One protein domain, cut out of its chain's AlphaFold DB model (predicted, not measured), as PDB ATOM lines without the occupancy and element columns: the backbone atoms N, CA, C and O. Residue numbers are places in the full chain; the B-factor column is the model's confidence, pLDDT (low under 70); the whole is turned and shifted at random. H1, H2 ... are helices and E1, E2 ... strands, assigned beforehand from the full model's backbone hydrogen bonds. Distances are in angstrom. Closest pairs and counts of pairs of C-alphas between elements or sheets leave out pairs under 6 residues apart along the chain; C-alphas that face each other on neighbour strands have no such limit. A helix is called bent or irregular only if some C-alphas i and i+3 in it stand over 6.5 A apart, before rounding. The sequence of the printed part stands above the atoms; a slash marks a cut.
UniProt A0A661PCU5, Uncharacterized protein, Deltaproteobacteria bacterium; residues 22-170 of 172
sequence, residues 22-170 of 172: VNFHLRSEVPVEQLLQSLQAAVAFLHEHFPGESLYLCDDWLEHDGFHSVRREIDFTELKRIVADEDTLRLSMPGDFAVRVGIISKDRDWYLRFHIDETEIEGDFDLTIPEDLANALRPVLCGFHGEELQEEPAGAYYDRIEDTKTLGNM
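Overview. This is residues 22 to 170 of the 172 residues of an uncharacterized protein of Deltaproteobacteria bacterium (UniProt A0A661PCU5). One twisted sheet of seven strands has two helices, H1 and the kinked H4, side by side on one face, in two layers. Two short helices, H2 and H3, pack on H1, while H5 runs off from the end of E7, clear of the other helices. The printed part has 149 residues, with five named helices and seven named strands in the order E1 H1 E2 E3 H2 H3 E4 E5 E6 H4 E7 H5; the antiparallel sheet runs E3 E2 E4 E5 E6 E1 E7. The class is mixed; the whole is compact, with a radius of gyration of the C-alphas of 14.5 A and spans of 44 by 32 by 30 A.

Arrangement. E1, residues 22 to 26, has neighbours E6, residues 122 to 129, and E7, residues 149 to 153; within hydrogen-bond range are N 24 and O 127, 2.8 A, and N 23 and O 152, 2.9 A. The hub, H1, residues 32 to 49, is on the sheet at a height of 9.8 A and runs along the strands, at 12 degrees to E6 on the local plane. E2, residues 55 to 61, and E3, residues 67 to 74, form a hairpin, with N 57 and O 72 2.9 A apart; E3 bends by 55 degrees at residue 71. H2, residues 76 to 82, touches H1 at a shallow tilt of 3 degrees, opposite ways, the closest C-alphas being those of His 47 and Phe 76, 6.6 A. H3, residues 86 to 91, touches H1 about perpendicular, at 82 degrees, the closest C-alphas being those of Leu 36 and Glu 86, 7.0 A. H2 and H3 only graze the sheet. E4, residues 100 to 105, is the antiparallel neighbour of E2, with N 58 and O 102 within hydrogen-bond range at 2.7 A. E4, E5, residues 111 to 117, and E6 form a meander, each the antiparallel neighbour of the one before, with N 103 and O 112 2.7 A and N 113 and O 126 2.9 A apart. H4, residues 131 to 148, is over E1 on the same face as H1 and touches H1 with residues 137 to 144 alone; the closest C-alphas, of Ser 38 and Leu 141, are 6.3 A apart. Two split strand-helix-strand units, two strands running the same way with another strand between them, have right-handed crossovers: E3, H2 H3, E4, and E6, H4, E7. H5, residues 154 to 168, only grazes the sheet with residues 154 to 158. Every O i to N i+4 pair is within hydrogen-bond range in H1, H2 and H3, against 9 of 11 in H5 and 5 of 14 in H4, which has 7 of 15 O i to N i+3 pairs within range.

Along the chain. E1 begins at C-alpha 22 (-9.434, -44.414, 23.666). H1 is 25.5 A long, E3 19.8 A, E5 20.5 A, E6 23.9 A and H5 21.8 A. H4, 20.1 A, has a kink of 95 degrees near residue 142 and is irregular, with C-alphas 144 and 147 9.6 A apart. H5 ends at C-alpha 168 (-8.481, -58.450, 1.951).

Size, cuts and confidence. The two C-alphas farthest apart, of Gly 52 and Met 170, are 44.7 A apart. The printed part has no cut and no long link; H3 to E4 is short, the others tight. Mean pLDDT of the printed part is 92.6, with residues 165 to 170 under 70.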
ATOM      1  N   VAL A  22      -8.466 -43.305  23.665       98.50
ATOM      2  CA  VAL A  22      -9.434 -44.414  23.666       98.50
ATOM      3  C   VAL A  22     -10.389 -44.244  22.495       98.50
ATOM      4  O   VAL A  22     -10.961 -43.167  22.317       98.50
ATOM      5  N   ASN A  23     -10.564 -45.305  21.712       98.56
ATOM      6  CA  ASN A  23     -11.605 -45.387  20.701       98.56
ATOM      7  C   ASN A  23     -12.833 -46.103  21.277       98.56
ATOM      8  O   ASN A  23     -12.707 -47.161  21.896       98.56
ATOM      9  N   PHE A  24     -13.997 -45.499  21.066       98.25
ATOM     10  CA  PHE A  24     -15.313 -46.061  21.329       98.25
ATOM     11  C   PHE A  24     -15.949 -46.415  19.991       98.25
ATOM     12  O   PHE A  24     -16.082 -45.531  19.149       98.25
ATOM     13  N   HIS A  25     -16.375 -47.659  19.804       97.38
ATOM     14  CA  HIS A  25     -17.055 -48.086  18.582       97.38
ATOM     15  C   HIS A  25     -18.139 -49.119  18.893       97.38
ATOM     16  O   HIS A  25     -18.187 -49.678  19.991       97.38
ATOM     17  N   LEU A  26     -19.022 -49.378  17.934       96.19
ATOM     18  CA  LEU A  26     -20.051 -50.407  18.075       96.19
ATOM     19  C   LEU A  26     -19.527 -51.776  17.630       96.19
ATOM     20  O   LEU A  26     -18.645 -51.878  16.775       96.19
ATOM     21  N   ARG A  27     -20.043 -52.846  18.241       95.06
ATOM     22  CA  ARG A  27     -19.747 -54.230  17.836       95.06
ATOM     23  C   ARG A  27     -20.484 -54.617  16.552       95.06
ATOM     24  O   ARG A  27     -19.932 -55.376  15.757       95.06
ATOM     25  N   SER A  28     -21.705 -54.130  16.374       94.94
ATOM     26  CA  SER A  28     -22.490 -54.260  15.150       94.94
ATOM     27  C   SER A  28     -23.160 -52.937  14.809       94.94
ATOM     28  O   SER A  28     -23.266 -52.048  15.656       94.94
ATOM     29  N   GLU A  29     -23.648 -52.830  13.578       95.44
ATOM     30  CA  GLU A  29     -24.534 -51.737  13.202       95.44
ATOM     31  C   GLU A  29     -25.803 -51.741  14.066       95.44
ATOM     32  O   GLU A  29     -26.206 -52.760  14.643       95.44
ATOM     33  N   VAL A  30     -26.394 -50.559  14.206       95.94
ATOM     34  CA  VAL A  30     -27.601 -50.300  14.988       95.94
ATOM     35  C   VAL A  30     -28.606 -49.521  14.141       95.94
ATOM     36  O   VAL A  30     -28.207 -48.833  13.201       95.94
ATOM     37  N   PRO A  31     -29.906 -49.540  14.491       95.88
ATOM     38  CA  PRO A  31     -30.898 -48.718  13.809       95.88
ATOM     39  C   PRO A  31     -30.495 -47.239  13.777       95.88
ATOM     40  O   PRO A  31     -30.034 -46.699  14.789       95.88
ATOM     41  N   VAL A  32     -30.732 -46.561  12.648       95.62
ATOM     42  CA  VAL A  32     -30.332 -45.152  12.447       95.62
ATOM     43  C   VAL A  32     -30.859 -44.212  13.539       95.62
ATOM     44  O   VAL A  32     -30.155 -43.284  13.928       95.62
ATOM     45  N   GLU A  33     -32.041 -44.471  14.105       95.25
ATOM     46  CA  GLU A  33     -32.566 -43.704  15.244       95.25
ATOM     47  C   GLU A  33     -31.635 -43.776  16.471       95.25
ATOM     48  O   GLU A  33     -31.358 -42.760  17.108       95.25
ATOM     49  N   GLN A  34     -31.116 -44.967  16.790       95.69
ATOM     50  CA  GLN A  34     -30.187 -45.161  17.909       95.69
ATOM     51  C   GLN A  34     -28.823 -44.540  17.606       95.69
ATOM     52  O   GLN A  34     -28.248 -43.877  18.470       95.69
ATOM     53  N   LEU A  35     -28.330 -44.700  16.373       96.56
ATOM     54  CA  LEU A  35     -27.107 -44.041  15.916       96.56
ATOM     55  C   LEU A  35     -27.215 -42.518  16.076       96.56
ATOM     56  O   LEU A  35     -26.330 -41.893  16.656       96.56
ATOM     57  N   LEU A  36     -28.314 -41.919  15.608       97.06
ATOM     58  CA  LEU A  36     -28.558 -40.481  15.691       97.06
ATOM     59  C   LEU A  36     -28.528 -39.988  17.143       97.06
ATOM     60  O   LEU A  36     -27.877 -38.983  17.430       97.06
ATOM     61  N   GLN A  37     -29.181 -40.700  18.064       96.69
ATOM     62  CA  GLN A  37     -29.170 -40.358  19.491       96.69
ATOM     63  C   GLN A  37     -27.749 -40.370  20.073       96.69
ATOM     64  O   GLN A  37     -27.356 -39.434  20.777       96.69
ATOM     65  N   SER A  38     -26.949 -41.377  19.725       97.12
ATOM     66  CA  SER A  38     -25.561 -41.486  20.177       97.12
ATOM     67  C   SER A  38     -24.657 -40.422  19.579       97.12
ATOM     68  O   SER A  38     -23.858 -39.824  20.300       97.12
ATOM     69  N   LEU A  39     -24.823 -40.110  18.293       98.06
ATOM     70  CA  LEU A  39     -24.104 -39.019  17.639       98.06
ATOM     71  C   LEU A  39     -24.456 -37.668  18.264       98.06
ATOM     72  O   LEU A  39     -23.564 -36.869  18.539       98.06
ATOM     73  N   GLN A  40     -25.731 -37.409  18.557       98.19
ATOM     74  CA  GLN A  40     -26.154 -36.186  19.244       98.19
ATOM     75  C   GLN A  40     -25.530 -36.068  20.639       98.19
ATOM     76  O   GLN A  40     -25.043 -34.994  21.007       98.19
ATOM     77  N   ALA A  41     -25.500 -37.165  21.399       98.00
ATOM     78  CA  ALA A  41     -24.890 -37.206  22.723       98.00
ATOM     79  C   ALA A  41     -23.365 -37.004  22.663       98.00
ATOM     80  O   ALA A  41     -22.819 -36.195  23.419       98.00
ATOM     81  N   ALA A  42     -22.689 -37.659  21.716       98.19
ATOM     82  CA  ALA A  42     -21.267 -37.477  21.445       98.19
ATOM     83  C   ALA A  42     -20.943 -36.026  21.056       98.19
ATOM     84  O   ALA A  42     -20.050 -35.411  21.634       98.19
ATOM     85  N   VAL A  43     -21.699 -35.435  20.128       98.38
ATOM     86  CA  VAL A  43     -21.504 -34.044  19.685       98.38
ATOM     87  C   VAL A  43     -21.748 -33.053  20.823       98.38
ATOM     88  O   VAL A  43     -21.019 -32.066  20.940       98.38
ATOM     89  N   ALA A  44     -22.744 -33.298  21.678       98.25
ATOM     90  CA  ALA A  44     -22.974 -32.482  22.867       98.25
ATOM     91  C   ALA A  44     -21.781 -32.547  23.834       98.25
ATOM     92  O   ALA A  44     -21.296 -31.495  24.257       98.25
ATOM     93  N   PHE A  45     -21.272 -33.753  24.109       98.25
ATOM     94  CA  PHE A  45     -20.099 -33.972  24.958       98.25
ATOM     95  C   PHE A  45     -18.847 -33.279  24.406       98.25
ATOM     96  O   PHE A  45     -18.151 -32.571  25.137       98.25
ATOM     97  N   LEU A  46     -18.581 -33.437  23.106       98.31
ATOM     98  CA  LEU A  46     -17.439 -32.817  22.435       98.31
ATOM     99  C   LEU A  46     -17.526 -31.289  22.482       98.31
ATOM    100  O   LEU A  46     -16.544 -30.627  22.797       98.31
ATOM    101  N   HIS A  47     -18.706 -30.716  22.243       98.00
ATOM    102  CA  HIS A  47     -18.888 -29.266  22.300       98.00
ATOM    103  C   HIS A  47     -18.687 -28.689  23.712       98.00
ATOM    104  O   HIS A  47     -18.255 -27.545  23.846       98.00
ATOM    105  N   GLU A  48     -19.018 -29.451  24.757       98.19
ATOM    106  CA  GLU A  48     -18.788 -29.055  26.151       98.19
ATOM    107  C   GLU A  48     -17.293 -29.015  26.501       98.19
ATOM    108  O   GLU A  48     -16.847 -28.074  27.157       98.19
ATOM    109  N   HIS A  49     -16.518 -30.001  26.039       98.06
ATOM    110  CA  HIS A  49     -15.104 -30.159  26.400       98.06
ATOM    111  C   HIS A  49     -14.137 -29.432  25.456       98.06
ATOM    112  O   HIS A  49     -13.049 -29.047  25.879       98.06
ATOM    113  N   PHE A  50     -14.550 -29.181  24.211       97.25
ATOM    114  CA  PHE A  50     -13.755 -28.502  23.183       97.25
ATOM    115  C   PHE A  50     -14.483 -27.262  22.625       97.25
ATOM    116  O   PHE A  50     -14.751 -27.160  21.422       97.25
ATOM    117  N   PRO A  51     -14.869 -26.291  23.477       94.50
ATOM    118  CA  PRO A  51     -15.676 -25.161  23.037       94.50
ATOM    119  C   PRO A  51     -14.900 -24.256  22.071       94.50
ATOM    120  O   PRO A  51     -13.805 -23.785  22.370       94.50
ATOM    121  N   GLY A  52     -15.515 -23.943  20.928       91.25
ATOM    122  CA  GLY A  52     -14.953 -23.013  19.942       91.25
ATOM    123  C   GLY A  52     -13.850 -23.597  19.057       91.25
ATOM    124  O   GLY A  52     -13.194 -22.837  18.346       91.25
ATOM    125  N   GLU A  53     -13.649 -24.915  19.084       92.50
ATOM    126  CA  GLU A  53     -12.697 -25.575  18.197       92.50
ATOM    127  C   GLU A  53     -13.156 -25.520  16.727       92.50
ATOM    128  O   GLU A  53     -14.337 -25.697  16.412       92.50
ATOM    129  N   SER A  54     -12.206 -25.279  15.820       95.19
ATOM    130  CA  SER A  54     -12.397 -25.477  14.380       95.19
ATOM    131  C   SER A  54     -12.378 -26.968  14.058       95.19
ATOM    132  O   SER A  54     -11.518 -27.693  14.555       95.19
ATOM    133  N   LEU A  55     -13.258 -27.413  13.166       97.56
ATOM    134  CA  LEU A  55     -13.388 -28.821  12.797       97.56
ATOM    135  C   LEU A  55     -13.155 -29.006  11.297       97.56
ATOM    136  O   LEU A  55     -13.413 -28.100  10.505       97.56
ATOM    137  N   TYR A  56     -12.738 -30.197  10.882       96.94
ATOM    138  CA  TYR A  56     -12.671 -30.573   9.472       96.94
ATOM    139  C   TYR A  56     -13.639 -31.709   9.165       96.94
ATOM    140  O   TYR A  56     -13.566 -32.773   9.775       96.94
ATOM    141  N   LEU A  57     -14.503 -31.488   8.174       97.06
ATOM    142  CA  LEU A  57     -15.341 -32.526   7.579       97.06
ATOM    143  C   LEU A  57     -14.548 -33.274   6.507       97.06
ATOM    144  O   LEU A  57     -13.934 -32.639   5.641       97.06
ATOM    145  N   CYS A  58     -14.598 -34.601   6.535       95.38
ATOM    146  CA  CYS A  58     -13.745 -35.465   5.736       95.38
ATOM    147  C   CYS A  58     -14.501 -36.603   5.031       95.38
ATOM    148  O   CYS A  58     -15.389 -37.232   5.598       95.38
ATOM    149  N   ASP A  59     -14.049 -36.849   3.805       94.50
ATOM    150  CA  ASP A  59     -13.866 -38.129   3.116       94.50
ATOM    151  C   ASP A  59     -13.106 -39.197   3.890       94.50
ATOM    152  O   ASP A  59     -11.888 -39.238   3.704       94.50
ATOM    153  N   ASP A  60     -13.730 -40.039   4.712       93.25
ATOM    154  CA  ASP A  60     -13.011 -41.122   5.392       93.25
ATOM    155  C   ASP A  60     -13.062 -42.431   4.585       93.25
ATOM    156  O   ASP A  60     -14.057 -43.156   4.584       93.25
ATOM    157  N   TRP A  61     -11.941 -42.737   3.928       91.44
ATOM    158  CA  TRP A  61     -11.691 -43.983   3.193       91.44
ATOM    159  C   TRP A  61     -10.783 -44.929   3.986       91.44
ATOM    160  O   TRP A  61     -10.044 -45.748   3.418       91.44
ATOM    161  N   LEU A  62     -10.776 -44.805   5.314       88.94
ATOM    162  CA  LEU A  62      -9.882 -45.567   6.167       88.94
ATOM    163  C   LEU A  62     -10.147 -47.060   6.096       88.94
ATOM    164  O   LEU A  62      -9.206 -47.797   6.312       88.94
ATOM    165  N   GLU A  63     -11.337 -47.533   5.754       87.19
ATOM    166  CA  GLU A  63     -11.586 -48.975   5.587       87.19
ATOM    167  C   GLU A  63     -11.256 -49.484   4.179       87.19
ATOM    168  O   GLU A  63     -11.001 -50.671   4.000       87.19
ATOM    169  N   HIS A  64     -11.129 -48.585   3.197       84.62
ATOM    170  CA  HIS A  64     -10.720 -48.924   1.836       84.62
ATOM    171  C   HIS A  64      -9.195 -48.909   1.692       84.62
ATOM    172  O   HIS A  64      -8.504 -49.901   1.919       84.62
ATOM    173  N   ASP A  65      -8.629 -47.765   1.319       81.00
ATOM    174  CA  ASP A  65      -7.221 -47.620   0.951       81.00
ATOM    175  C   ASP A  65      -6.416 -46.805   1.978       81.00
ATOM    176  O   ASP A  65      -5.200 -46.632   1.823       81.00
ATOM    177  N   GLY A  66      -7.071 -46.358   3.058       81.81
ATOM    178  CA  GLY A  66      -6.471 -45.526   4.105       81.81
ATOM    179  C   GLY A  66      -6.481 -44.036   3.800       81.81
ATOM    180  O   GLY A  66      -5.851 -43.270   4.534       81.81
ATOM    181  N   PHE A  67      -7.139 -43.611   2.723       84.06
ATOM    182  CA  PHE A  67      -7.171 -42.211   2.347       84.06
ATOM    183  C   PHE A  67      -8.111 -41.395   3.247       84.06
ATOM    184  O   PHE A  67      -9.129 -41.875   3.731       84.06
ATOM    185  N   HIS A  68      -7.739 -40.138   3.483       83.81
ATOM    186  CA  HIS A  68      -8.563 -39.154   4.176       83.81
ATOM    187  C   HIS A  68      -8.587 -37.881   3.336       83.81
ATOM    188  O   HIS A  68      -7.542 -37.258   3.119       83.81
ATOM    189  N   SER A  69      -9.769 -37.495   2.862       87.88
ATOM    190  CA  SER A  69      -9.961 -36.296   2.047       87.88
ATOM    191  C   SER A  69     -10.638 -35.209   2.865       87.88
ATOM    192  O   SER A  69     -11.815 -35.319   3.188       87.88
ATOM    193  N   VAL A  70      -9.929 -34.131   3.195       91.56
ATOM    194  CA  VAL A  70     -10.574 -32.978   3.836       91.56
ATOM    195  C   VAL A  70     -11.487 -32.301   2.815       91.56
ATOM    196  O   VAL A  70     -11.009 -31.763   1.815       91.56
ATOM    197  N   ARG A  71     -12.798 -32.293   3.081       91.31
ATOM    198  CA  ARG A  71     -13.789 -31.588   2.256       91.31
ATOM    199  C   ARG A  71     -13.724 -30.087   2.521       91.31
ATOM    200  O   ARG A  71     -13.560 -29.298   1.592       91.31
ATOM    201  N   ARG A  72     -13.895 -29.691   3.788       95.62
ATOM    202  CA  ARG A  72     -13.935 -28.286   4.236       95.62
ATOM    203  C   ARG A  72     -13.849 -28.157   5.757       95.62
ATOM    204  O   ARG A  72     -14.086 -29.119   6.481       95.62
ATOM    205  N   GLU A  73     -13.553 -26.947   6.218       96.88
ATOM    206  CA  GLU A  73     -13.671 -26.556   7.627       96.88
ATOM    207  C   GLU A  73     -15.152 -26.341   7.993       96.88
ATOM    208  O   GLU A  73     -15.916 -25.797   7.187       96.88
ATOM    209  N   ILE A  74     -15.547 -26.800   9.181       97.69
ATOM    210  CA  ILE A  74     -16.878 -26.632   9.779       97.69
ATOM    211  C   ILE A  74     -16.729 -26.207  11.249       97.69
ATOM    212  O   ILE A  74     -15.635 -26.248  11.813       97.69
ATOM    213  N   ASP A  75     -17.833 -25.823  11.882       97.50
ATOM    214  CA  ASP A  75     -17.902 -25.569  13.323       97.50
ATOM    215  C   ASP A  75     -18.903 -26.513  14.014       97.50
ATOM    216  O   ASP A  75     -19.590 -27.319  13.378       97.50
ATOM    217  N   PHE A  76     -19.022 -26.403  15.338       97.88
ATOM    218  CA  PHE A  76     -19.994 -27.186  16.103       97.88
ATOM    219  C   PHE A  76     -21.458 -26.861  15.779       97.88
ATOM    220  O   PHE A  76     -22.325 -27.705  16.002       97.88
ATOM    221  N   THR A  77     -21.769 -25.661  15.279       97.88
ATOM    222  CA  THR A  77     -23.139 -25.318  14.860       97.88
ATOM    223  C   THR A  77     -23.528 -26.149  13.648       97.88
ATOM    224  O   THR A  77     -24.638 -26.676  13.570       97.88
ATOM    225  N   GLU A  78     -22.604 -26.283  12.706       98.00
ATOM    226  CA  GLU A  78     -22.776 -27.111  11.529       98.00
ATOM    227  C   GLU A  78     -22.754 -28.604  11.855       98.00
ATOM    228  O   GLU A  78     -23.633 -29.319  11.382       98.00
ATOM    229  N   LEU A  79     -21.846 -29.069  12.717       98.31
ATOM    230  CA  LEU A  79     -21.842 -30.462  13.169       98.31
ATOM    231  C   LEU A  79     -23.180 -30.850  13.818       98.31
ATOM    232  O   LEU A  79     -23.758 -31.875  13.472       98.31
ATOM    233  N   LYS A  80     -23.737 -29.993  14.680       98.31
ATOM    234  CA  LYS A  80     -25.077 -30.205  15.257       98.31
ATOM    235  C   LYS A  80     -26.182 -30.246  14.207       98.31
ATOM    236  O   LYS A  80     -27.166 -30.939  14.416       98.31
ATOM    237  N   ARG A  81     -26.041 -29.505  13.103       98.31
ATOM    238  CA  ARG A  81     -26.990 -29.557  11.983       98.31
ATOM    239  C   ARG A  81     -26.884 -30.876  11.220       98.31
ATOM    240  O   ARG A  81     -27.909 -31.367  10.779       98.31
ATOM    241  N   ILE A  82     -25.679 -31.426  11.065       98.31
ATOM    242  CA  ILE A  82     -25.456 -32.729  10.414       98.31
ATOM    243  C   ILE A  82     -26.143 -33.850  11.199       98.31
ATOM    244  O   ILE A  82     -26.737 -34.732  10.597       98.31
ATOM    245  N   VAL A  83     -26.090 -33.798  12.533       98.19
ATOM    246  CA  VAL A  83     -26.695 -34.811  13.417       98.19
ATOM    247  C   VAL A  83     -28.053 -34.370  13.984       98.19
ATOM    248  O   VAL A  83     -28.452 -34.816  15.059       98.19
ATOM    249  N   ALA A  84     -28.758 -33.446  13.326       98.12
ATOM    250  CA  ALA A  84     -30.012 -32.901  13.856       98.12
ATOM    251  C   ALA A  84     -31.175 -33.896  13.733       98.12
ATOM    252  O   ALA A  84     -31.982 -34.025  14.655       98.12
ATOM    253  N   ASP A  85     -31.243 -34.589  12.600       97.88
ATOM    254  CA  ASP A  85     -32.290 -35.538  12.238       97.88
ATOM    255  C   ASP A  85     -31.756 -36.558  11.216       97.88
ATOM    256  O   ASP A  85     -30.644 -36.424  10.704       97.88
ATOM    257  N   GLU A  86     -32.538 -37.601  10.927       96.19
ATOM    258  CA  GLU A  86     -32.119 -38.647   9.987       96.19
ATOM    259  C   GLU A  86     -31.898 -38.120   8.563       96.19
ATOM    260  O   GLU A  86     -30.992 -38.585   7.874       96.19
ATOM    261  N   ASP A  87     -32.697 -37.144   8.121       95.94
ATOM    262  CA  ASP A  87     -32.613 -36.593   6.766       95.94
ATOM    263  C   ASP A  87     -31.273 -35.879   6.559       95.94
ATOM    264  O   ASP A  87     -30.552 -36.143   5.594       95.94
ATOM    265  N   THR A  88     -30.907 -34.989   7.482       96.69
ATOM    266  CA  THR A  88     -29.624 -34.272   7.459       96.69
ATOM    267  C   THR A  88     -28.436 -35.212   7.621       96.69
ATOM    268  O   THR A  88     -27.424 -35.025   6.936       96.69
ATOM    269  N   LEU A  89     -28.580 -36.254   8.443       95.62
ATOM    270  CA  LEU A  89     -27.552 -37.269   8.636       95.62
ATOM    271  C   LEU A  89     -27.300 -38.054   7.340       95.62
ATOM    272  O   LEU A  89     -26.153 -38.158   6.902       95.62
ATOM    273  N   ARG A  90     -28.358 -38.514   6.661       94.62
ATOM    274  CA  ARG A  90     -28.266 -39.213   5.365       94.62
ATOM    275  C   ARG A  90     -27.712 -38.320   4.262       94.62
ATOM    276  O   ARG A  90     -26.821 -38.733   3.530       94.62
ATOM    277  N   LEU A  91     -28.168 -37.069   4.177       94.94
ATOM    278  CA  LEU A  91     -27.673 -36.101   3.188       94.94
ATOM    279  C   LEU A  91     -26.180 -35.774   3.347       94.94
ATOM    280  O   LEU A  91     -25.577 -35.222   2.425       94.94
ATOM    281  N   SER A  92     -25.581 -36.081   4.502       94.62
ATOM    282  CA  SER A  92     -24.149 -35.881   4.733       94.62
ATOM    283  C   SER A  92     -23.263 -36.989   4.146       94.62
ATOM    284  O   SER A  92     -22.063 -36.749   3.949       94.62
ATOM    285  N   MET A  93     -23.843 -38.156   3.828       94.94
ATOM    286  CA  MET A  93     -23.114 -39.337   3.364       94.94
ATOM    287  C   MET A  93     -22.354 -39.087   2.047       94.94
ATOM    288  O   MET A  93     -22.807 -38.312   1.200       94.94
ATOM    289  N   PRO A  94     -21.195 -39.736   1.827       86.69
ATOM    290  CA  PRO A  94     -20.408 -39.579   0.600       86.69
ATOM    291  C   PRO A  94     -21.032 -40.180  -0.663       86.69
ATOM    292  O   PRO A  94     -20.566 -39.868  -1.758       86.69
ATOM    293  N   GLY A  95     -22.083 -40.995  -0.530       81.75
ATOM    294  CA  GLY A  95     -22.773 -41.645  -1.649       81.75
ATOM    295  C   GLY A  95     -21.984 -42.784  -2.306       81.75
ATOM    296  O   GLY A  95     -22.393 -43.267  -3.359       81.75
ATOM    297  N   ASP A  96     -20.861 -43.193  -1.712       80.69
ATOM    298  CA  ASP A  96     -20.073 -44.354  -2.122       80.69
ATOM    299  C   ASP A  96     -20.046 -45.375  -0.976       80.69
ATOM    300  O   ASP A  96     -20.096 -45.003   0.200       80.69
ATOM    301  N   PHE A  97     -20.008 -46.657  -1.330       77.19
ATOM    302  CA  PHE A  97     -20.111 -47.760  -0.381       77.19
ATOM    303  C   PHE A  97     -18.913 -47.751   0.568       77.19
ATOM    304  O   PHE A  97     -17.782 -47.718   0.096       77.19
ATOM    305  N   ALA A  98     -19.172 -47.832   1.877       79.88
ATOM    306  CA  ALA A  98     -18.170 -47.915   2.947       79.88
ATOM    307  C   ALA A  98     -17.225 -46.699   3.089       79.88
ATOM    308  O   ALA A  98     -16.226 -46.749   3.814       79.88
ATOM    309  N   VAL A  99     -17.580 -45.560   2.486       91.50
ATOM    310  CA  VAL A  99     -16.940 -44.276   2.798       91.50
ATOM    311  C   VAL A  99     -17.680 -43.632   3.955       91.50
ATOM    312  O   VAL A  99     -18.878 -43.348   3.875       91.50
ATOM    313  N   ARG A 100     -16.958 -43.363   5.039       96.06
ATOM    314  CA  ARG A 100     -17.550 -42.797   6.249       96.06
ATOM    315  C   ARG A 100     -17.483 -41.278   6.224       96.06
ATOM    316  O   ARG A 100     -16.599 -40.670   5.611       96.06
ATOM    317  N   VAL A 101     -18.406 -40.649   6.941       97.50
ATOM    318  CA  VAL A 101     -18.300 -39.226   7.261       97.50
ATOM    319  C   VAL A 101     -17.341 -39.082   8.430       97.50
ATOM    320  O   VAL A 101     -17.649 -39.533   9.528       97.50
ATOM    321  N   GLY A 102     -16.191 -38.452   8.197       97.50
ATOM    322  CA  GLY A 102     -15.211 -38.140   9.234       97.50
ATOM    323  C   GLY A 102     -15.310 -36.689   9.697       97.50
ATOM    324  O   GLY A 102     -15.384 -35.772   8.881       97.50
ATOM    325  N   ILE A 103     -15.258 -36.453  11.002       98.12
ATOM    326  CA  ILE A 103     -15.122 -35.133  11.617       98.12
ATOM    327  C   ILE A 103     -13.937 -35.179  12.569       98.12
ATOM    328  O   ILE A 103     -13.978 -35.863  13.591       98.12
ATOM    329  N   ILE A 104     -12.887 -34.433  12.236       97.00
ATOM    330  CA  ILE A 104     -11.684 -34.331  13.063       97.00
ATOM    331  C   ILE A 104     -11.532 -32.927  13.629       97.00
ATOM    332  O   ILE A 104     -11.761 -31.923  12.945       97.00
ATOM    333  N   SER A 105     -11.111 -32.878  14.883       97.12
ATOM    334  CA  SER A 105     -10.673 -31.661  15.548       97.12
ATOM    335  C   SER A 105      -9.446 -31.072  14.827       97.12
ATOM    336  O   SER A 105      -8.595 -31.807  14.314       97.12
ATOM    337  N   LYS A 106      -9.327 -29.743  14.726       93.38
ATOM    338  CA  LYS A 106      -8.194 -29.118  14.014       93.38
ATOM    339  C   LYS A 106      -6.851 -29.454  14.659       93.38
ATOM    340  O   LYS A 106      -5.873 -29.664  13.933       93.38
ATOM    341  N   ASP A 107      -6.837 -29.540  15.985       94.00
ATOM    342  CA  ASP A 107      -5.654 -29.899  16.767       94.00
ATOM    343  C   ASP A 107      -5.428 -31.424  16.830       94.00
ATOM    344  O   ASP A 107      -4.342 -31.877  17.191       94.00
ATOM    345  N   ARG A 108      -6.385 -32.204  16.303       94.38
ATOM    346  CA  ARG A 108      -6.396 -33.675  16.220       94.38
ATOM    347  C   ARG A 108      -6.437 -34.356  17.586       94.38
ATOM    348  O   ARG A 108      -5.861 -35.429  17.756       94.38
ATOM    349  N   ASP A 109      -7.140 -33.744  18.527       96.69
ATOM    350  CA  ASP A 109      -7.336 -34.281  19.873       96.69
ATOM    351  C   ASP A 109      -8.410 -35.373  19.895       96.69
ATOM    352  O   ASP A 109      -8.356 -36.291  20.709       96.69
ATOM    353  N   TRP A 110      -9.375 -35.310  18.977       98.12
ATOM    354  CA  TRP A 110     -10.439 -36.301  18.847       98.12
ATOM    355  C   TRP A 110     -10.850 -36.504  17.388       98.12
ATOM    356  O   TRP A 110     -10.613 -35.653  16.522       98.12
ATOM    357  N   TYR A 111     -11.467 -37.654  17.115       98.25
ATOM    358  CA  TYR A 111     -11.957 -38.007  15.788       98.25
ATOM    359  C   TYR A 111     -13.266 -38.785  15.872       98.25
ATOM    360  O   TYR A 111     -13.306 -39.848  16.484       98.25
ATOM    361  N   LEU A 112     -14.315 -38.250  15.251       98.56
ATOM    362  CA  LEU A 112     -15.613 -38.898  15.092       98.56
ATOM    363  C   LEU A 112     -15.760 -39.353  13.642       98.56
ATOM    364  O   LEU A 112     -15.579 -38.548  12.731       98.56
ATOM    365  N   ARG A 113     -16.147 -40.602  13.418       97.88
ATOM    366  CA  ARG A 113     -16.545 -41.101  12.098       97.88
ATOM    367  C   ARG A 113     -17.821 -41.919  12.207       97.88
ATOM    368  O   ARG A 113     -18.034 -42.562  13.226       97.88
ATOM    369  N   PHE A 114     -18.670 -41.880  11.191       97.81
ATOM    370  CA  PHE A 114     -19.912 -42.656  11.167       97.81
ATOM    371  C   PHE A 114     -20.341 -42.998   9.744       97.81
ATOM    372  O   PHE A 114     -19.925 -42.343   8.780       97.81
ATOM    373  N   HIS A 115     -21.180 -44.019   9.631       96.56
ATOM    374  CA  HIS A 115     -21.732 -44.509   8.376       96.56
ATOM    375  C   HIS A 115     -23.190 -44.924   8.558       96.56
ATOM    376  O   HIS A 115     -23.611 -45.283   9.657       96.56
ATOM    377  N   ILE A 116     -23.959 -44.852   7.473       95.12
ATOM    378  CA  ILE A 116     -25.311 -45.397   7.387       95.12
ATOM    379  C   ILE A 116     -25.355 -46.314   6.175       95.12
ATOM    380  O   ILE A 116     -25.105 -45.859   5.059       95.12
ATOM    381  N   ASP A 117     -25.738 -47.568   6.387       91.38
ATOM    382  CA  ASP A 117     -26.120 -48.459   5.304       91.38
ATOM    383  C   ASP A 117     -27.505 -48.045   4.773       91.38
ATOM    384  O   ASP A 117     -28.538 -48.112   5.453       91.38
ATOM    385  N   GLU A 118     -27.535 -47.564   3.528       82.25
ATOM    386  CA  GLU A 118     -28.771 -47.142   2.864       82.25
ATOM    387  C   GLU A 118     -29.740 -48.302   2.595       82.25
ATOM    388  O   GLU A 118     -30.938 -48.062   2.413       82.25
ATOM    389  N   THR A 119     -29.247 -49.541   2.561       85.75
ATOM    390  CA  THR A 119     -30.044 -50.734   2.257       85.75
ATOM    391  C   THR A 119     -30.747 -51.298   3.487       85.75
ATOM    392  O   THR A 119     -31.913 -51.680   3.381       85.75
ATOM    393  N   GLU A 120     -30.088 -51.270   4.645       82.94
ATOM    394  CA  GLU A 120     -30.594 -51.883   5.881       82.94
ATOM    395  C   GLU A 120     -31.179 -50.863   6.876       82.94
ATOM    396  O   GLU A 120     -31.856 -51.247   7.827       82.94
ATOM    397  N   ILE A 121     -31.026 -49.548   6.640       90.19
ATOM    398  CA  ILE A 121     -31.470 -48.493   7.585       90.19
ATOM    399  C   ILE A 121     -30.771 -48.656   8.953       90.19
ATOM    400  O   ILE A 121     -31.298 -48.297  10.013       90.19
ATOM    401  N   GLU A 122     -29.547 -49.166   8.914       95.19
ATOM    402  CA  GLU A 122     -28.658 -49.348  10.052       95.19
ATOM    403  C   GLU A 122     -27.379 -48.537   9.828       95.19
ATOM    404  O   GLU A 122     -27.158 -47.952   8.765       95.19
ATOM    405  N   GLY A 123     -26.571 -48.399  10.865       95.75
ATOM    406  CA  GLY A 123     -25.293 -47.720  10.768       95.75
ATOM    407  C   GLY A 123     -24.495 -47.826  12.049       95.75
ATOM    408  O   GLY A 123     -24.925 -48.425  13.035       95.75
ATOM    409  N   ASP A 124     -23.322 -47.219  12.044       97.00
ATOM    410  CA  ASP A 124     -22.384 -47.286  13.150       97.00
ATOM    411  C   ASP A 124     -21.596 -45.977  13.309       97.00
ATOM    412  O   ASP A 124     -21.663 -45.058  12.486       97.00
ATOM    413  N   PHE A 125     -20.852 -45.879  14.409       97.81
ATOM    414  CA  PHE A 125     -19.914 -44.792  14.635       97.81
ATOM    415  C   PHE A 125     -18.683 -45.276  15.388       97.81
ATOM    416  O   PHE A 125     -18.750 -46.226  16.174       97.81
ATOM    417  N   ASP A 126     -17.605 -44.518  15.214       97.94
ATOM    418  CA  ASP A 126     -16.394 -44.629  16.004       97.94
ATOM    419  C   ASP A 126     -16.004 -43.236  16.502       97.94
ATOM    420  O   ASP A 126     -16.025 -42.256  15.749       97.94
ATOM    421  N   LEU A 127     -15.618 -43.143  17.769       98.56
ATOM    422  CA  LEU A 127     -15.187 -41.909  18.403       98.56
ATOM    423  C   LEU A 127     -13.895 -42.145  19.179       98.56
ATOM    424  O   LEU A 127     -13.888 -42.811  20.210       98.56
ATOM    425  N   THR A 128     -12.806 -41.549  18.705       98.69
ATOM    426  CA  THR A 128     -11.541 -41.484  19.438       98.69
ATOM    427  C   THR A 128     -11.463 -40.186  20.218       98.69
ATOM    428  O   THR A 128     -11.645 -39.115  19.639       98.69
ATOM    429  N   ILE A 129     -11.154 -40.280  21.509       98.56
ATOM    430  CA  ILE A 129     -10.963 -39.134  22.404       98.56
ATOM    431  C   ILE A 129      -9.743 -39.328  23.320       98.56
ATOM    432  O   ILE A 129      -9.303 -40.467  23.523       98.56
ATOM    433  N   PRO A 130      -9.236 -38.245  23.938       98.38
ATOM    434  CA  PRO A 130      -8.186 -38.330  24.945       98.38
ATOM    435  C   PRO A 130      -8.571 -39.227  26.132       98.38
ATOM    436  O   PRO A 130      -9.727 -39.278  26.560       98.38
ATOM    437  N   GLU A 131      -7.585 -39.938  26.684       98.00
ATOM    438  CA  GLU A 131      -7.791 -40.930  27.751       98.00
ATOM    439  C   GLU A 131      -8.390 -40.324  29.034       98.00
ATOM    440  O   GLU A 131      -9.210 -40.957  29.704       98.00
ATOM    441  N   ASP A 132      -8.042 -39.080  29.363       98.06
ATOM    442  CA  ASP A 132      -8.557 -38.363  30.531       98.06
ATOM    443  C   ASP A 132     -10.054 -38.027  30.424       98.06
ATOM    444  O   ASP A 132     -10.732 -37.923  31.450       98.06
ATOM    445  N   LEU A 133     -10.596 -37.950  29.204       98.25
ATOM    446  CA  LEU A 133     -12.021 -37.722  28.946       98.25
ATOM    447  C   LEU A 133     -12.838 -39.018  28.818       98.25
ATOM    448  O   LEU A 133     -14.065 -38.983  28.954       98.25
ATOM    449  N   ALA A 134     -12.191 -40.172  28.623       97.75
ATOM    450  CA  ALA A 134     -12.864 -41.455  28.392       97.75
ATOM    451  C   ALA A 134     -13.842 -41.832  29.516       97.75
ATOM    452  O   ALA A 134     -14.954 -42.300  29.264       97.75
ATOM    453  N   ASN A 135     -13.471 -41.561  30.770       96.94
ATOM    454  CA  ASN A 135     -14.327 -41.852  31.923       96.94
ATOM    455  C   ASN A 135     -15.600 -41.000  31.969       96.94
ATOM    456  O   ASN A 135     -16.613 -41.470  32.487       96.94
ATOM    457  N   ALA A 136     -15.554 -39.774  31.446       97.50
ATOM    458  CA  ALA A 136     -16.710 -38.888  31.385       97.50
ATOM    459  C   ALA A 136     -17.616 -39.216  30.186       97.50
ATOM    460  O   ALA A 136     -18.836 -39.144  30.320       97.50
ATOM    461  N   LEU A 137     -17.041 -39.638  29.053       96.75
ATOM    462  CA  LEU A 137     -17.803 -40.026  27.859       96.75
ATOM    463  C   LEU A 137     -18.519 -41.373  28.023       96.75
ATOM    464  O   LEU A 137     -19.654 -41.527  27.579       96.75
ATOM    465  N   ARG A 138     -17.894 -42.354  28.684       95.69
ATOM    466  CA  ARG A 138     -18.448 -43.709  28.841       95.69
ATOM    467  C   ARG A 138     -19.916 -43.747  29.303       95.69
ATOM    468  O   ARG A 138     -20.726 -44.352  28.604       95.69
ATOM    469  N   PRO A 139     -20.324 -43.097  30.413       94.94
ATOM    470  CA  PRO A 139     -21.729 -43.111  30.829       94.94
ATOM    471  C   PRO A 139     -22.674 -42.411  29.839       94.94
ATOM    472  O   PRO A 139     -23.860 -42.735  29.828       94.94
ATOM    473  N   VAL A 140     -22.172 -41.485  29.014       94.75
ATOM    474  CA  VAL A 140     -22.956 -40.812  27.967       94.75
ATOM    475  C   VAL A 140     -23.315 -41.801  26.860       94.75
ATOM    476  O   VAL A 140     -24.475 -41.871  26.471       94.75
ATOM    477  N   LEU A 141     -22.356 -42.607  26.395       93.12
ATOM    478  CA  LEU A 141     -22.569 -43.555  25.294       93.12
ATOM    479  C   LEU A 141     -23.208 -44.880  25.742       93.12
ATOM    480  O   LEU A 141     -24.054 -45.430  25.035       93.12
ATOM    481  N   CYS A 142     -22.868 -45.389  26.932       86.62
ATOM    482  CA  CYS A 142     -23.448 -46.635  27.452       86.62
ATOM    483  C   CYS A 142     -24.974 -46.567  27.614       86.62
ATOM    484  O   CYS A 142     -25.628 -47.608  27.559       86.62
ATOM    485  N   GLY A 143     -25.542 -45.367  27.793       80.38
ATOM    486  CA  GLY A 143     -26.989 -45.161  27.900       80.38
ATOM    487  C   GLY A 143     -27.782 -45.606  26.667       80.38
ATOM    488  O   GLY A 143     -28.971 -45.888  26.798       80.38
ATOM    489  N   PHE A 144     -27.129 -45.714  25.507       80.50
ATOM    490  CA  PHE A 144     -27.764 -46.071  24.236       80.50
ATOM    491  C   PHE A 144     -27.485 -47.512  23.804       80.50
ATOM    492  O   PHE A 144     -28.337 -48.142  23.187       80.50
ATOM    493  N   HIS A 145     -26.310 -48.046  24.145       78.75
ATOM    494  CA  HIS A 145     -25.793 -49.261  23.506       78.75
ATOM    495  C   HIS A 145     -25.509 -50.425  24.455       78.75
ATOM    496  O   HIS A 145     -25.382 -51.557  23.997       78.75
ATOM    497  N   GLY A 146     -25.427 -50.195  25.771       81.44
ATOM    498  CA  GLY A 146     -25.154 -51.266  26.732       81.44
ATOM    499  C   GLY A 146     -23.907 -52.084  26.367       81.44
ATOM    500  O   GLY A 146     -22.799 -51.555  26.384       81.44
ATOM    501  N   GLU A 147     -24.098 -53.368  26.047       80.12
ATOM    502  CA  GLU A 147     -23.028 -54.316  25.694       80.12
ATOM    503  C   GLU A 147     -22.477 -54.154  24.263       80.12
ATOM    504  O   GLU A 147     -21.431 -54.731  23.950       80.12
ATOM    505  N   GLU A 148     -23.148 -53.379  23.404       90.75
ATOM    506  CA  GLU A 148     -22.715 -53.154  22.018       90.75
ATOM    507  C   GLU A 148     -21.543 -52.177  21.917       90.75
ATOM    508  O   GLU A 148     -20.737 -52.275  20.992       90.75
ATOM    509  N   LEU A 149     -21.391 -51.275  22.890       95.38
ATOM    510  CA  LEU A 149     -20.277 -50.333  22.925       95.38
ATOM    511  C   LEU A 149     -18.985 -51.060  23.315       95.38
ATOM    512  O   LEU A 149     -18.891 -51.667  24.383       95.38
ATOM    513  N   GLN A 150     -17.985 -50.991  22.444       96.62
ATOM    514  CA  GLN A 150     -16.635 -51.477  22.685       96.62
ATOM    515  C   GLN A 150     -15.690 -50.306  22.933       96.62
ATOM    516  O   GLN A 150     -15.911 -49.187  22.470       96.62
ATOM    517  N   GLU A 151     -14.625 -50.596  23.671       97.00
ATOM    518  CA  GLU A 151     -13.575 -49.644  23.990       97.00
ATOM    519  C   GLU A 151     -12.218 -50.304  23.835       97.00
ATOM    520  O   GLU A 151     -11.993 -51.414  24.328       97.00
ATOM    521  N   GLU A 152     -11.286 -49.592  23.218       97.81
ATOM    522  CA  GLU A 152      -9.904 -50.038  23.138       97.81
ATOM    523  C   GLU A 152      -8.932 -48.867  22.943       97.81
ATOM    524  O   GLU A 152      -9.347 -47.754  22.604       97.81
ATOM    525  N   PRO A 153      -7.619 -49.083  23.147       98.44
ATOM    526  CA  PRO A 153      -6.619 -48.076  22.821       98.44
ATOM    527  C   PRO A 153      -6.678 -47.695  21.338       98.44
ATOM    528  O   PRO A 153      -6.634 -48.568  20.472       98.44
ATOM    529  N   ALA A 154      -6.685 -46.396  21.042       97.81
ATOM    530  CA  ALA A 154      -6.798 -45.870  19.681       97.81
ATOM    531  C   ALA A 154      -5.752 -46.460  18.718       97.81
ATOM    532  O   ALA A 154      -6.072 -46.801  17.585       97.81
ATOM    533  N   GLY A 155      -4.510 -46.653  19.179       96.88
ATOM    534  CA  GLY A 155      -3.468 -47.295  18.373       96.88
ATOM    535  C   GLY A 155      -3.845 -48.712  17.931       96.88
ATOM    536  O   GLY A 155      -3.759 -49.021  16.751       96.88
ATOM    537  N   ALA A 156      -4.353 -49.540  18.851       97.00
ATOM    538  CA  ALA A 156      -4.788 -50.901  18.534       97.00
ATOM    539  C   ALA A 156      -5.992 -50.915  17.576       97.00
ATOM    540  O   ALA A 156      -6.046 -51.746  16.666       97.00
ATOM    541  N   TYR A 157      -6.913 -49.962  17.746       96.44
ATOM    542  CA  TYR A 157      -8.057 -49.770  16.859       96.44
ATOM    543  C   TYR A 157      -7.618 -49.497  15.412       96.44
ATOM    544  O   TYR A 157      -8.022 -50.201  14.483       96.44
ATOM    545  N   TYR A 158      -6.753 -48.499  15.215       94.00
ATOM    546  CA  TYR A 158      -6.306 -48.101  13.882       94.00
ATOM    547  C   TYR A 158      -5.358 -49.121  13.243       94.00
ATOM    548  O   TYR A 158      -5.497 -49.384  12.048       94.00
ATOM    549  N   ASP A 159      -4.484 -49.766  14.026       92.62
ATOM    550  CA  ASP A 159      -3.645 -50.875  13.552       92.62
ATOM    551  C   ASP A 159      -4.516 -52.010  12.981       92.62
ATOM    552  O   ASP A 159      -4.247 -52.519  11.892       92.62
ATOM    553  N   ARG A 160      -5.628 -52.358  13.648       92.50
ATOM    554  CA  ARG A 160      -6.562 -53.386  13.157       92.50
ATOM    555  C   ARG A 160      -7.211 -53.003  11.825       92.50
ATOM    556  O   ARG A 160      -7.352 -53.862  10.946       92.50
ATOM    557  N   ILE A 161      -7.628 -51.746  11.663       89.31
ATOM    558  CA  ILE A 161      -8.219 -51.293  10.395       89.31
ATOM    559  C   ILE A 161      -7.180 -51.362   9.267       89.31
ATOM    560  O   ILE A 161      -7.494 -51.790   8.154       89.31
ATOM    561  N   GLU A 162      -5.929 -50.992   9.541       85.50
ATOM    562  CA  GLU A 162      -4.842 -51.096   8.565       85.50
ATOM    563  C   GLU A 162      -4.507 -52.553   8.202       85.50
ATOM    564  O   GLU A 162      -4.345 -52.872   7.017       85.50
ATOM    565  N   ASP A 163      -4.475 -53.458   9.182       83.31
ATOM    566  CA  ASP A 163      -4.192 -54.882   8.976       83.31
ATOM    567  C   ASP A 163      -5.277 -55.584   8.146       83.31
ATOM    568  O   ASP A 163      -4.966 -56.391   7.259       83.31
ATOM    569  N   THR A 164      -6.549 -55.242   8.371       76.25
ATOM    570  CA  THR A 164      -7.691 -55.838   7.653       76.25
ATOM    571  C   THR A 164      -7.580 -55.626   6.138       76.25
ATOM    572  O   THR A 164      -7.864 -56.535   5.352       76.25
ATOM    573  N   LYS A 165      -7.039 -54.483   5.702       66.44
ATOM    574  CA  LYS A 165      -6.768 -54.210   4.277       66.44
ATOM    575  C   LYS A 165      -5.713 -55.123   3.687       66.44
ATOM    576  O   LYS A 165      -5.786 -55.491   2.515       66.44
ATOM    577  N   THR A 166      -4.687 -55.443   4.469       63.78
ATOM    578  CA  THR A 166      -3.579 -56.273   3.991       63.78
ATOM    579  C   THR A 166      -4.073 -57.685   3.689       63.78
ATOM    580  O   THR A 166      -3.653 -58.276   2.697       63.78
ATOM    581  N   LEU A 167      -5.018 -58.194   4.483       62.31
ATOM    582  CA  LEU A 167      -5.607 -59.523   4.302       62.31
ATOM    583  C   LEU A 167      -6.659 -59.573   3.182       62.31
ATOM    584  O   LEU A 167      -6.677 -60.537   2.413       62.31
ATOM    585  N   GLY A 168      -7.492 -58.535   3.037       59.97
ATOM    586  CA  GLY A 168      -8.481 -58.450   1.951       59.97
ATOM    587  C   GLY A 168      -7.838 -58.486   0.560       59.97
ATOM    588  O   GLY A 168      -8.268 -59.241  -0.306       59.97
ATOM    589  N   ASN A 169      -6.715 -57.784   0.385       56.66
ATOM    590  CA  ASN A 169      -5.966 -57.734  -0.878       56.66
ATOM    591  C   ASN A 169      -5.200 -59.028  -1.233       56.66
ATOM    592  O   ASN A 169      -4.570 -59.092  -2.287       56.66
ATOM    593  N   MET A 170      -5.191 -60.041  -0.359       55.88
ATOM    594  CA  MET A 170      -4.563 -61.345  -0.629       55.88
ATOM    595  C   MET A 170      -5.562 -62.421  -1.080       55.88
ATOM    596  O   MET A 170      -5.141 -63.539  -1.383       55.88
TER     597      MET A 170